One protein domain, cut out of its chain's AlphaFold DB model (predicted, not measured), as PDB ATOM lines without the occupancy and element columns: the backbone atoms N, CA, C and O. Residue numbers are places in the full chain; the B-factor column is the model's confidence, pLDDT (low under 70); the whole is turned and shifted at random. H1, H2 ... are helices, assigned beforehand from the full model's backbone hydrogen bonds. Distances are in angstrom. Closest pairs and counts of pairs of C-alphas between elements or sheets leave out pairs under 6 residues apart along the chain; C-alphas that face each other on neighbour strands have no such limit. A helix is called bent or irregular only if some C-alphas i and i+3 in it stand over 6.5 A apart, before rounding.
ATOM      1  N   PHE A 440      -0.447  60.860 155.505       93.50
ATOM      2  CA  PHE A 440      -0.340  59.415 155.241       93.50
ATOM      3  C   PHE A 440      -1.617  58.772 154.683       93.50
ATOM      4  O   PHE A 440      -1.555  57.656 154.170       93.50
ATOM      5  N   ASN A 441      -2.752  59.472 154.725       94.12
ATOM      6  CA  ASN A 441      -3.977  59.077 154.025       94.12
ATOM      7  C   ASN A 441      -3.931  59.386 152.516       94.12
ATOM      8  O   ASN A 441      -4.805  58.936 151.773       94.12
ATOM      9  N   ARG A 442      -2.936  60.152 152.049       93.81
ATOM     10  CA  ARG A 442      -2.736  60.461 150.626       93.81
ATOM     11  C   ARG A 442      -1.839  59.425 149.952       93.81
ATOM     12  O   ARG A 442      -1.045  58.738 150.591       93.81
ATOM     13  N   ASP A 443      -1.940  59.347 148.628       93.25
ATOM     14  CA  ASP A 443      -1.027  58.529 147.832       93.25
ATOM     15  C   ASP A 443       0.327  59.234 147.670       93.25
ATOM     16  O   ASP A 443       0.404  60.331 147.109       93.25
ATOM     17  N   SER A 444       1.399  58.575 148.118       93.38
ATOM     18  CA  SER A 444       2.781  59.023 147.930       93.38
ATOM     19  C   SER A 444       3.120  59.319 146.466       93.38
ATOM     20  O   SER A 444       3.831  60.281 146.202       93.38
ATOM     21  N   ASP A 445       2.607  58.528 145.511       93.19
ATOM     22  CA  ASP A 445       2.911  58.712 144.084       93.19
ATOM     23  C   ASP A 445       2.286  60.013 143.562       93.19
ATOM     24  O   ASP A 445       2.905  60.753 142.800       93.19
ATOM     25  N   LYS A 446       1.082  60.346 144.046       93.38
ATOM     26  CA  LYS A 446       0.408  61.603 143.710       93.38
ATOM     27  C   LYS A 446       1.134  62.811 144.305       93.38
ATOM     28  O   LYS A 446       1.255  63.827 143.633       93.38
ATOM     29  N   LEU A 447       1.621  62.713 145.543       92.19
ATOM     30  CA  LEU A 447       2.390  63.795 146.172       92.19
ATOM     31  C   LEU A 447       3.715  64.052 145.442       92.19
ATOM     32  O   LEU A 447       4.063  65.204 145.203       92.19
ATOM     33  N   MET A 448       4.414  62.986 145.037       90.94
ATOM     34  CA  MET A 448       5.621  63.084 144.211       90.94
ATOM     35  C   MET A 448       5.339  63.757 142.865       90.94
ATOM     36  O   MET A 448       6.065  64.663 142.474       90.94
ATOM     37  N   TYR A 449       4.246  63.368 142.202       91.19
ATOM     38  CA  TYR A 449       3.814  63.992 140.953       91.19
ATOM     39  C   TYR A 449       3.533  65.492 141.124       91.19
ATOM     40  O   TYR A 449       4.014  66.307 140.343       91.19
ATOM     41  N   ILE A 450       2.797  65.877 142.172       90.50
ATOM     42  CA  ILE A 450       2.476  67.286 142.452       90.50
ATOM     43  C   ILE A 450       3.744  68.109 142.717       90.50
ATOM     44  O   ILE A 450       3.821  69.255 142.290       90.50
ATOM     45  N   MET A 451       4.757  67.547 143.378       86.75
ATOM     46  CA  MET A 451       6.032  68.246 143.587       86.75
ATOM     47  C   MET A 451       6.768  68.557 142.278       86.75
ATOM     48  O   MET A 451       7.464  69.571 142.182       86.75
ATOM     49  N   GLU A 452       6.634  67.688 141.279       86.56
ATOM     50  CA  GLU A 452       7.309  67.831 139.990       86.56
ATOM     51  C   GLU A 452       6.529  68.749 139.036       86.56
ATOM     52  O   GLU A 452       7.109  69.671 138.456       86.56
ATOM     53  N   TYR A 453       5.211  68.553 138.938       88.19
ATOM     54  CA  TYR A 453       4.357  69.178 137.919       88.19
ATOM     55  C   TYR A 453       3.376  70.231 138.466       88.19
ATOM     56  O   TYR A 453       2.771  70.977 137.697       88.19
ATOM     57  N   GLY A 454       3.229  70.342 139.784       87.50
ATOM     58  CA  GLY A 454       2.174  71.129 140.422       87.50
ATOM     59  C   GLY A 454       0.811  70.430 140.397       87.50
ATOM     60  O   GLY A 454       0.607  69.394 139.758       87.50
ATOM     61  N   GLU A 455      -0.159  70.990 141.116       85.06
ATOM     62  CA  GLU A 455      -1.526  70.472 141.115       85.06
ATOM     63  C   GLU A 455      -2.193  70.754 139.763       85.06
ATOM     64  O   GLU A 455      -2.224  71.893 139.298       85.06
ATOM     65  N   ASN A 456      -2.725  69.708 139.121       88.94
ATOM     66  CA  ASN A 456      -3.302  69.771 137.771       88.94
ATOM     67  C   ASN A 456      -2.342  70.359 136.714       88.94
ATOM     68  O   ASN A 456      -2.785  71.095 135.834       88.94
ATOM     69  N   ASP A 457      -1.042  70.069 136.825       88.56
ATOM     70  CA  ASP A 457       0.009  70.532 135.903       88.56
ATOM     71  C   ASP A 457       0.155  72.063 135.831       88.56
ATOM     72  O   ASP A 457       0.674  72.619 134.863       88.56
ATOM     73  N   SER A 458      -0.314  72.768 136.864       85.50
ATOM     74  CA  SER A 458      -0.240  74.231 136.950       85.50
ATOM     75  C   SER A 458       1.160  74.758 137.269       85.50
ATOM     76  O   SER A 458       1.393  75.959 137.174       85.50
ATOM     77  N   GLY A 459       2.080  73.891 137.704       83.94
ATOM     78  CA  GLY A 459       3.343  74.291 138.322       83.94
ATOM     79  C   GLY A 459       3.214  74.787 139.769       83.94
ATOM     80  O   GLY A 459       4.242  74.964 140.424       83.94
ATOM     81  N   ILE A 460       1.990  74.953 140.290       79.62
ATOM     82  CA  ILE A 460       1.714  75.423 141.653       79.62
ATOM     83  C   ILE A 460       1.670  74.229 142.608       79.62
ATOM     84  O   ILE A 460       0.910  73.280 142.403       79.62
ATOM     85  N   ILE A 461       2.474  74.282 143.670       82.94
ATOM     86  CA  ILE A 461       2.481  73.273 144.734       82.94
ATOM     87  C   ILE A 461       1.485  73.721 145.817       82.94
ATOM     88  O   ILE A 461       1.656  74.807 146.364       82.94
ATOM     89  N   PRO A 462       0.448  72.929 146.132       84.19
ATOM     90  CA  PRO A 462      -0.565  73.314 147.104       84.19
ATOM     91  C   PRO A 462      -0.046  73.203 148.545       84.19
ATOM     92  O   PRO A 462       0.762  72.327 148.856       84.19
ATOM     93  N   ASP A 463      -0.589  74.026 149.446       79.62
ATOM     94  CA  ASP A 463      -0.132  74.168 150.843       79.62
ATOM     95  C   ASP A 463      -0.187  72.877 151.674       79.62
ATOM     96  O   ASP A 463       0.512  72.742 152.678       79.62
ATOM     97  N   TYR A 464      -0.995  71.896 151.257       84.44
ATOM     98  CA  TYR A 464      -1.048  70.593 151.923       84.44
ATOM     99  C   TYR A 464       0.184  69.712 151.652       84.44
ATOM    100  O   TYR A 464       0.351  68.662 152.279       84.44
ATOM    101  N   VAL A 465       1.048  70.099 150.708       86.75
ATOM    102  CA  VAL A 465       2.328  69.436 150.434       86.75
ATOM    103  C   VAL A 465       3.411  70.091 151.288       86.75
ATOM    104  O   VAL A 465       4.123  70.997 150.876       86.75
ATOM    105  N   ILE A 466       3.541  69.592 152.513       83.62
ATOM    106  CA  ILE A 466       4.383  70.182 153.566       83.62
ATOM    107  C   ILE A 466       5.889  69.869 153.461       83.62
ATOM    108  O   ILE A 466       6.677  70.351 154.273       83.62
ATOM    109  N   PHE A 467       6.317  69.056 152.488       84.19
ATOM    110  CA  PHE A 467       7.734  68.763 152.244       84.19
ATOM    111  C   PHE A 467       8.205  69.427 150.954       84.19
ATOM    112  O   PHE A 467       7.708  69.124 149.877       84.19
ATOM    113  N   ASN A 468       9.242  70.256 151.053       73.94
ATOM    114  CA  ASN A 468       9.847  70.983 149.931       73.94
ATOM    115  C   ASN A 468      10.847  70.151 149.104       73.94
ATOM    116  O   ASN A 468      11.568  70.697 148.271       73.94
ATOM    117  N   SER A 469      10.931  68.839 149.330       79.38
ATOM    118  CA  SER A 469      11.923  67.980 148.693       79.38
ATOM    119  C   SER A 469      11.320  66.646 148.275       79.38
ATOM    120  O   SER A 469      10.799  65.898 149.106       79.38
ATOM    121  N   GLY A 470      11.453  66.325 146.984       81.50
ATOM    122  CA  GLY A 470      10.938  65.085 146.408       81.50
ATOM    123  C   GLY A 470      11.476  63.831 147.099       81.50
ATOM    124  O   GLY A 470      10.737  62.880 147.280       81.50
ATOM    125  N   ILE A 471      12.717  63.820 147.597       87.69
ATOM    126  CA  ILE A 471      13.253  62.637 148.295       87.69
ATOM    127  C   ILE A 471      12.702  62.459 149.720       87.69
ATOM    128  O   ILE A 471      12.717  61.349 150.255       87.69
ATOM    129  N   MET A 472      12.179  63.523 150.336       88.94
ATOM    130  CA  MET A 472      11.693  63.472 151.718       88.94
ATOM    131  C   MET A 472      10.299  62.856 151.830       88.94
ATOM    132  O   MET A 472       9.997  62.237 152.850       88.94
ATOM    133  N   ILE A 473       9.476  62.939 150.779       91.44
ATOM    134  CA  ILE A 473       8.170  62.267 150.715       91.44
ATOM    135  C   ILE A 473       8.323  60.738 150.838       91.44
ATOM    136  O   ILE A 473       7.816  60.178 151.813       91.44
ATOM    137  N   PRO A 474       9.035  60.025 149.940       92.94
ATOM    138  CA  PRO A 474       9.140  58.571 150.018       92.94
ATOM    139  C   PRO A 474       9.885  58.118 151.273       92.94
ATOM    140  O   PRO A 474       9.538  57.084 151.838       92.94
ATOM    141  N   LEU A 475      10.851  58.903 151.762       92.38
ATOM    142  CA  LEU A 475      11.541  58.618 153.017       92.38
ATOM    143  C   LEU A 475      10.585  58.678 154.218       92.38
ATOM    144  O   LEU A 475      10.552  57.757 155.030       92.38
ATOM    145  N   THR A 476       9.745  59.709 154.297       93.31
ATOM    146  CA  THR A 476       8.749  59.859 155.367       93.31
ATOM    147  C   THR A 476       7.695  58.745 155.320       93.31
ATOM    148  O   THR A 476       7.358  58.157 156.349       93.31
ATOM    149  N   PHE A 477       7.215  58.383 154.126       95.50
ATOM    150  CA  PHE A 477       6.291  57.256 153.950       95.50
ATOM    151  C   PHE A 477       6.939  55.903 154.283       95.50
ATOM    152  O   PHE A 477       6.276  55.036 154.855       95.50
ATOM    153  N   LEU A 478       8.232  55.723 153.990       95.31
ATOM    154  CA  LEU A 478       8.990  54.530 154.364       95.31
ATOM    155  C   LEU A 478       9.052  54.361 155.884       95.31
ATOM    156  O   LEU A 478       8.709  53.290 156.381       95.31
ATOM    157  N   PHE A 479       9.447  55.400 156.624       94.62
ATOM    158  CA  PHE A 479       9.520  55.325 158.086       94.62
ATOM    159  C   PHE A 479       8.143  55.120 158.723       94.62
ATOM    160  O   PHE A 479       8.020  54.301 159.630       94.62
ATOM    161  N   ASN A 480       7.088  55.740 158.187       95.25
ATOM    162  CA  ASN A 480       5.721  55.448 158.621       95.25
ATOM    163  C   ASN A 480       5.309  53.991 158.358       95.25
ATOM    164  O   ASN A 480       4.674  53.377 159.210       95.25
ATOM    165  N   ALA A 481       5.689  53.409 157.217       95.00
ATOM    166  CA  ALA A 481       5.407  52.005 156.933       95.00
ATOM    167  C   ALA A 481       6.178  51.053 157.861       95.00
ATOM    168  O   ALA A 481       5.623  50.031 158.252       95.00
ATOM    169  N   ILE A 482       7.426  51.384 158.221       93.69
ATOM    170  CA  ILE A 482       8.236  50.621 159.186       93.69
ATOM    171  C   ILE A 482       7.575  50.632 160.570       93.69
ATOM    172  O   ILE A 482       7.435  49.578 161.180       93.69
ATOM    173  N   ASP A 483       7.123  51.800 161.026       91.38
ATOM    174  CA  ASP A 483       6.486  52.021 162.333       91.38
ATOM    175  C   ASP A 483       5.161  51.247 162.500       91.38
ATOM    176  O   ASP A 483       4.748  50.911 163.604       91.38
ATOM    177  N   GLN A 484       4.498  50.921 161.385       91.44
ATOM    178  CA  GLN A 484       3.270  50.118 161.359       91.44
ATOM    179  C   GLN A 484       3.525  48.600 161.329       91.44
ATOM    180  O   GLN A 484       2.572  47.819 161.413       91.44
ATOM    181  N   VAL A 485       4.776  48.149 161.174       93.06
ATOM    182  CA  VAL A 485       5.109  46.720 161.214       93.06
ATOM    183  C   VAL A 485       5.127  46.247 162.673       93.06
ATOM    184  O   VAL A 485       5.875  46.808 163.469       93.06
ATOM    185  N   PRO A 486       4.367  45.196 163.045       90.81
ATOM    186  CA  PRO A 486       4.377  44.686 164.411       90.81
ATOM    187  C   PRO A 486       5.776  44.257 164.854       90.81
ATOM    188  O   PRO A 486       6.495  43.592 164.100       90.81
ATOM    189  N   GLU A 487       6.127  44.582 166.095       85.81
ATOM    190  CA  GLU A 487       7.417  44.229 166.686       85.81
ATOM    191  C   GLU A 487       7.708  42.721 166.548       85.81
ATOM    192  O   GLU A 487       6.828  41.873 166.712       85.81
ATOM    193  N   GLY A 488       8.945  42.379 166.179       82.44
ATOM    194  CA  GLY A 488       9.369  40.998 165.922       82.44
ATOM    195  C   GLY A 488       8.983  40.432 164.548       82.44
ATOM    196  O   GLY A 488       9.425  39.334 164.208       82.44
ATOM    197  N   SER A 489       8.211  41.161 163.733       89.38
ATOM    198  CA  SER A 489       7.942  40.782 162.339       89.38
ATOM    199  C   SER A 489       9.103  41.159 161.414       89.38
ATOM    200  O   SER A 489       9.842  42.111 161.659       89.38
ATOM    201  N   ASP A 490       9.244  40.440 160.300       87.81
ATOM    202  CA  ASP A 490      10.236  40.767 159.275       87.81
ATOM    203  C   ASP A 490       9.808  42.000 158.459       87.81
ATOM    204  O   ASP A 490       9.062  41.908 157.477       87.81
ATOM    205  N   ILE A 491      10.318  43.165 158.869       90.19
ATOM    206  CA  ILE A 491      10.081  44.472 158.239       90.19
ATOM    207  C   ILE A 491      10.439  44.438 156.746       90.19
ATOM    208  O   ILE A 491       9.734  45.034 155.927       90.19
ATOM    209  N   SER A 492      11.482  43.691 156.365       83.62
ATOM    210  CA  SER A 492      11.959  43.636 154.980       83.62
ATOM    211  C   SER A 492      10.952  42.990 154.028       83.62
ATOM    212  O   SER A 492      11.020  43.225 152.823       83.62
ATOM    213  N   ASN A 493       9.993  42.216 154.549       87.38
ATOM    214  CA  ASN A 493       8.964  41.537 153.770       87.38
ATOM    215  C   ASN A 493       7.628  42.285 153.681       87.38
ATOM    216  O   ASN A 493       6.760  41.879 152.903       87.38
ATOM    217  N   ASN A 494       7.470  43.411 154.384       95.19
ATOM    218  CA  ASN A 494       6.265  44.227 154.296       95.19
ATOM    219  C   ASN A 494       6.139  44.904 152.911       95.19
ATOM    220  O   ASN A 494       7.075  45.527 152.404       95.19
ATOM    221  N   LYS A 495       4.955  44.798 152.287       94.88
ATOM    222  CA  LYS A 495       4.686  45.325 150.936       94.88
ATOM    223  C   LYS A 495       4.861  46.847 150.843       94.88
ATOM    224  O   LYS A 495       5.410  47.323 149.851       94.88
ATOM    225  N   MET A 496       4.407  47.594 151.849       94.31
ATOM    226  CA  MET A 496       4.497  49.059 151.870       94.31
ATOM    227  C   MET A 496       5.936  49.519 152.097       94.31
ATOM    228  O   MET A 496       6.403  50.414 151.399       94.31
ATOM    229  N   VAL A 497       6.674  48.837 152.979       95.62
ATOM    230  CA  VAL A 497       8.110  49.090 153.184       95.62
ATOM    231  C   VAL A 497       8.885  48.901 151.877       95.62
ATOM    232  O   VAL A 497       9.639  49.787 151.482       95.62
ATOM    233  N   LYS A 498       8.654  47.798 151.144       94.75
ATOM    234  CA  LYS A 498       9.294  47.565 149.835       94.75
ATOM    235  C   LYS A 498       8.953  48.656 148.816       94.75
ATOM    236  O   LYS A 498       9.855  49.133 148.132       94.75
ATOM    237  N   LYS A 499       7.675  49.059 148.726       95.31
ATOM    238  CA  LYS A 499       7.222  50.131 147.819       95.31
ATOM    239  C   LYS A 499       7.989  51.428 148.091       95.31
ATOM    240  O   LYS A 499       8.624  51.959 147.185       95.31
ATOM    241  N   HIS A 500       7.954  51.912 149.330       95.50
ATOM    242  CA  HIS A 500       8.526  53.213 149.673       95.50
ATOM    243  C   HIS A 500      10.057  53.214 149.685       95.50
ATOM    244  O   HIS A 500      10.665  54.208 149.296       95.50
ATOM    245  N   TYR A 501      10.700  52.090 150.026       95.25
ATOM    246  CA  TYR A 501      12.153  51.966 149.892       95.25
ATOM    247  C   TYR A 501      12.599  52.045 148.428       95.25
ATOM    248  O   TYR A 501      13.588  52.712 148.128       95.25
ATOM    249  N   GLN A 502      11.852  51.427 147.505       94.81
ATOM    250  CA  GLN A 502      12.152  51.537 146.079       94.81
ATOM    251  C   GLN A 502      11.948  52.965 145.557       94.81
ATOM    252  O   GLN A 502      12.786  53.454 144.807       94.81
ATOM    253  N   GLN A 503      10.880  53.651 145.973       94.44
ATOM    254  CA  GLN A 503      10.670  55.061 145.619       94.44
ATOM    255  C   GLN A 503      11.817  55.943 146.131       94.44
ATOM    256  O   GLN A 503      12.380  56.712 145.361       94.44
ATOM    257  N   TYR A 504      12.216  55.780 147.399       93.94
ATOM    258  CA  TYR A 504      13.362  56.491 147.973       93.94
ATOM    259  C   TYR A 504      14.640  56.244 147.165       93.94
ATOM    260  O   TYR A 504      15.376  57.182 146.868       93.94
ATOM    261  N   LYS A 505      14.884  54.988 146.775       94.12
ATOM    262  CA  LYS A 505      16.041  54.613 145.964       94.12
ATOM    263  C   LYS A 505      16.063  55.303 144.611       94.12
ATOM    264  O   LYS A 505      17.083  55.887 144.265       94.12
ATOM    265  N   ASN A 506      14.937  55.290 143.904       93.19
ATOM    266  CA  ASN A 506      14.814  55.972 142.620       93.19
ATOM    267  C   ASN A 506      15.114  57.472 142.775       93.19
ATOM    268  O   ASN A 506      15.973  57.999 142.075       93.19
ATOM    269  N   SER A 507      14.506  58.132 143.771       91.25
ATOM    270  CA  SER A 507      14.761  59.551 144.042       91.25
ATOM    271  C   SER A 507      16.214  59.835 144.442       91.25
ATOM    272  O   SER A 507      16.751  60.873 144.071       91.25
ATOM    273  N   TYR A 508      16.876  58.940 145.186       91.00
ATOM    274  CA  TYR A 508      18.294  59.077 145.543       91.00
ATOM    275  C   TYR A 508      19.213  58.982 144.318       91.00
ATOM    276  O   TYR A 508      20.177  59.746 144.195       91.00
ATOM    277  N   ASP A 509      18.921  58.053 143.410       91.44
ATOM    278  CA  ASP A 509      19.724  57.830 142.210       91.44
ATOM    279  C   ASP A 509      19.629  59.019 141.242       91.44
ATOM    280  O   ASP A 509      20.646  59.407 140.658       91.44
ATOM    281  N   GLU A 510      18.461  59.666 141.171       90.31
ATOM    282  CA  GLU A 510      18.198  60.888 140.396       90.31
ATOM    283  C   GLU A 510      18.879  62.147 140.959       90.31
ATOM    284  O   GLU A 510      19.070  63.125 140.230       90.31
ATOM    285  N   LEU A 511      19.306  62.150 142.231       86.81
ATOM    286  CA  LEU A 511      20.025  63.294 142.793       86.81
ATOM    287  C   LEU A 511      21.343  63.544 142.054       86.81
ATOM    288  O   LEU A 511      22.137  62.624 141.810       86.81
ATOM    289  N   HIS A 512      21.635  64.824 141.807       85.62
ATOM    290  CA  HIS A 512      22.898  65.246 141.212       85.62
ATOM    291  C   HIS A 512      24.094  64.695 142.020       85.62
ATOM    292  O   HIS A 512      24.118  64.859 143.243       85.62
ATOM    293  N   PRO A 513      25.121  64.091 141.384       84.94
ATOM    294  CA  PRO A 513      26.235  63.440 142.084       84.94
ATOM    295  C   PRO A 513      26.990  64.329 143.078       84.94
ATOM    296  O   PRO A 513      27.539  63.836 144.054       84.94
ATOM    297  N   LYS A 514      27.010  65.642 142.826       83.94
ATOM    298  CA  LYS A 514      27.646  66.655 143.687       83.94
ATOM    299  C   LYS A 514      26.638  67.495 144.484       83.94
ATOM    300  O   LYS A 514      27.009  68.523 145.036       83.94
ATOM    301  N   GLY A 515      25.357  67.129 144.461       81.94
ATOM    302  CA  GLY A 515      24.315  67.848 145.189       81.94
ATOM    303  C   GLY A 515      24.436  67.613 146.694       81.94
ATOM    304  O   GLY A 515      24.685  66.486 147.122       81.94
ATOM    305  N   ALA A 516      24.209  68.660 147.494       77.88
ATOM    306  CA  ALA A 516      24.295  68.595 148.956       77.88
ATOM    307  C   ALA A 516      23.426  67.469 149.550       77.88
ATOM    308  O   ALA A 516      23.886  66.743 150.430       77.88
ATOM    309  N   SER A 517      22.225  67.237 148.999       81.38
ATOM    310  CA  SER A 517      21.359  66.126 149.418       81.38
ATOM    311  C   SER A 517      21.990  64.756 149.245       81.38
ATOM    312  O   SER A 517      21.803  63.889 150.093       81.38
ATOM    313  N   LYS A 518      22.726  64.533 148.150       84.31
ATOM    314  CA  LYS A 518      23.280  63.208 147.853       84.31
ATOM    315  C   LYS A 518      24.406  62.856 148.812       84.31
ATOM    316  O   LYS A 518      24.454  61.725 149.286       84.31
ATOM    317  N   ILE A 519      25.250  63.843 149.122       83.81
ATOM    318  CA  ILE A 519      26.329  63.740 150.112       83.81
ATOM    319  C   ILE A 519      25.734  63.473 151.498       83.81
ATOM    320  O   ILE A 519      26.159  62.561 152.196       83.81
ATOM    321  N   TYR A 520      24.700  64.228 151.875       82.62
ATOM    322  CA  TYR A 520      24.056  64.077 153.177       82.62
ATOM    323  C   TYR A 520      23.392  62.702 153.371       82.62
ATOM    324  O   TYR A 520      23.412  62.147 154.466       82.62
ATOM    325  N   LEU A 521      22.831  62.133 152.301       86.69
ATOM    326  CA  LEU A 521      22.138  60.842 152.321       86.69
ATOM    327  C   LEU A 521      23.045  59.646 151.983       86.69
ATOM    328  O   LEU A 521      22.584  58.507 152.016       86.69
ATOM    329  N   GLU A 522      24.323  59.869 151.668       85.25
ATOM    330  CA  GLU A 522      25.298  58.813 151.359       85.25
ATOM    331  C   GLU A 522      25.407  57.733 152.452       85.25
ATOM    332  O   GLU A 522      25.430  56.549 152.105       85.25
ATOM    333  N   PRO A 523      25.362  58.063 153.759       84.12
ATOM    334  CA  PRO A 523      25.381  57.047 154.812       84.12
ATOM    335  C   PRO A 523      24.119  56.173 154.883       84.12
ATOM    336  O   PRO A 523      24.085  55.239 155.676       84.12
ATOM    337  N   LEU A 524      23.072  56.477 154.108       84.19
ATOM    338  CA  LEU A 524      21.748  55.848 154.185       84.19
ATOM    339  C   LEU A 524      21.373  55.082 152.912       84.19
ATOM    340  O   LEU A 524      20.199  54.905 152.579       84.19
ATOM    341  N   GLN A 525      22.379  54.597 152.187       82.62
ATOM    342  CA  GLN A 525      22.156  53.901 150.930       82.62
ATOM    343  C   GLN A 525      21.472  52.543 151.121       82.62
ATOM    344  O   GLN A 525      20.638  52.180 150.294       82.62
ATOM    345  N   SER A 526      21.769  51.751 152.148       87.81
ATOM    346  CA  SER A 526      21.103  50.453 152.305       87.81
ATOM    347  C   SER A 526      19.896  50.526 153.245       87.81
ATOM    348  O   SER A 526      19.816  51.358 154.145       87.81
ATOM    349  N   PHE A 527      18.942  49.608 153.067       86.38
ATOM    350  CA  PHE A 527      17.814  49.452 153.991       86.38
ATOM    351  C   PHE A 527      18.287  49.168 155.429       86.38
ATOM    352  O   PHE A 527      17.692  49.625 156.408       86.38
ATOM    353  N   LYS A 528      19.405  48.444 155.558       88.19
ATOM    354  CA  LYS A 528      20.059  48.199 156.842       88.19
ATOM    355  C   LYS A 528      20.545  49.508 157.467       88.19
ATOM    356  O   LYS A 528      20.306  49.719 158.650       88.19
ATOM    357  N   ASP A 529      21.156  50.393 156.687       86.44
ATOM    358  CA  ASP A 529      21.652  51.674 157.200       86.44
ATOM    359  C   ASP A 529      20.502  52.562 157.690       86.44
ATOM    360  O   ASP A 529      20.588  53.116 158.781       86.44
ATOM    361  N   LEU A 530      19.388  52.627 156.949       84.19
ATOM    362  CA  LEU A 530      18.192  53.383 157.351       84.19
ATOM    363  C   LEU A 530      17.592  52.888 158.674       84.19
ATOM    364  O   LEU A 530      17.262  53.680 159.552       84.19
ATOM    365  N   THR A 531      17.470  51.572 158.846       85.00
ATOM    366  CA  THR A 531      16.904  50.989 160.077       85.00
ATOM    367  C   THR A 531      17.854  51.104 161.277       85.00
ATOM    368  O   THR A 531      17.408  51.290 162.414       85.00
ATOM    369  N   GLN A 532      19.169  51.046 161.047       87.12
ATOM    370  CA  GLN A 532      20.175  51.187 162.102       87.12
ATOM    371  C   GLN A 532      20.375  52.643 162.532       87.12
ATOM    372  O   GLN A 532      20.344  52.928 163.732       87.12
ATOM    373  N   ASN A 533      20.519  53.562 161.579       86.50
ATOM    374  CA  ASN A 533      20.849  54.962 161.846       86.50
ATOM    375  C   ASN A 533      19.614  55.835 162.115       86.50
ATOM    376  O   ASN A 533      19.745  56.872 162.753       86.50
ATOM    377  N   GLY A 534      18.422  55.386 161.712       89.31
ATOM    378  CA  GLY A 534      17.199  56.181 161.803       89.31
ATOM    379  C   GLY A 534      17.014  57.103 160.598       89.31
ATOM    380  O   GLY A 534      17.792  57.091 159.639       89.31
TER     381      GLY A 534
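What this domain is: This is residues 440 to 534 of the 555 residues of an uncharacterized protein of Cocleimonas flava (UniProt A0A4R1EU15). A helical hairpin of H2 and H3 makes the middle of a flat, all-helix domain, with H1 running on past the first residues of H2 toward one end and H4 and H5, joined at a corner like an L, on another side of the hairpin. The loop round Ser 458, beyond H1, and the loop round Gly 488, between H2 and H3, lie at the two ends of the longest axis. The printed part has 95 residues with five named helices, H1 to H5 in order, and no named strand. It is compact, with a radius of gyration of the C-alphas of 14.1 A, and spans 45 by 34 by 17 A.

Where its parts are: After residues 440 to 443 comes H1, residues 444 to 453, 14.3 A from first to last C-alpha; C-alpha 444 is at (2.781, 59.023, 147.930). H2 holds residues 472 to 483 and is 16.5 A long. H3, the longest helix, holds residues 495 to 510 and is 23.1 A long, from C-alpha 495 at (4.686, 45.325, 150.936). H4, residues 516 to 524, is 14.0 A long and irregular: C-alphas 520 and 523 are 7.3 A apart. H5, residues 527 to 533, is 10.1 A long and ends with C-alpha 533 at (20.849, 54.962, 161.846).

How they stand to each other: H2 and H3 form a helical hairpin and touch, at a shallow tilt of 26 degrees, opposite ways; their closest C-alphas, of Leu 478 and His 500, are 4.9 A apart. H1 and H2 form another helical hairpin, at a shallow tilt of 7 degrees, opposite ways. H2 touches H1 with residues 473 to 477 alone, and the closest C-alphas, of Ser 444 and Pro 474, are 6.7 A apart. H1 and H3 are near each other. H4 is close to but not clearly touching H3, at a steep tilt of 41 degrees, with the C-alphas of Tyr 508 and Lys 518 closest at 6.9 A. H5 is close to but not clearly touching H3, about perpendicular at 87 degrees; their closest C-alphas, of Tyr 501 and Phe 527, are 7.4 A apart. H4 and H5 only just touch, with 3 pairs of C-alphas within 8 A, and only at the corner by their link; the C-alphas of Leu 524 and Leu 530 are closest at 5.4 A. H2 and H5 are near each other, while H1 is apart from H4 and H5. In H1, H2, H3 and H5 every O i to N i+4 pair is within hydrogen-bond range; in H4 it is 3 of 5.

The domain as a whole: The two C-alphas farthest apart, of Ser 458 and Gly 488, are 45.1 A apart. The printed part has no cut. The links H1 to H2, with 18 residues, and H2 to H3, with 11, are long; those from H3 to H4 and from H4 to H5 are tight. The mean pLDDT of the printed part is 88.7, and no printed residue is under 70.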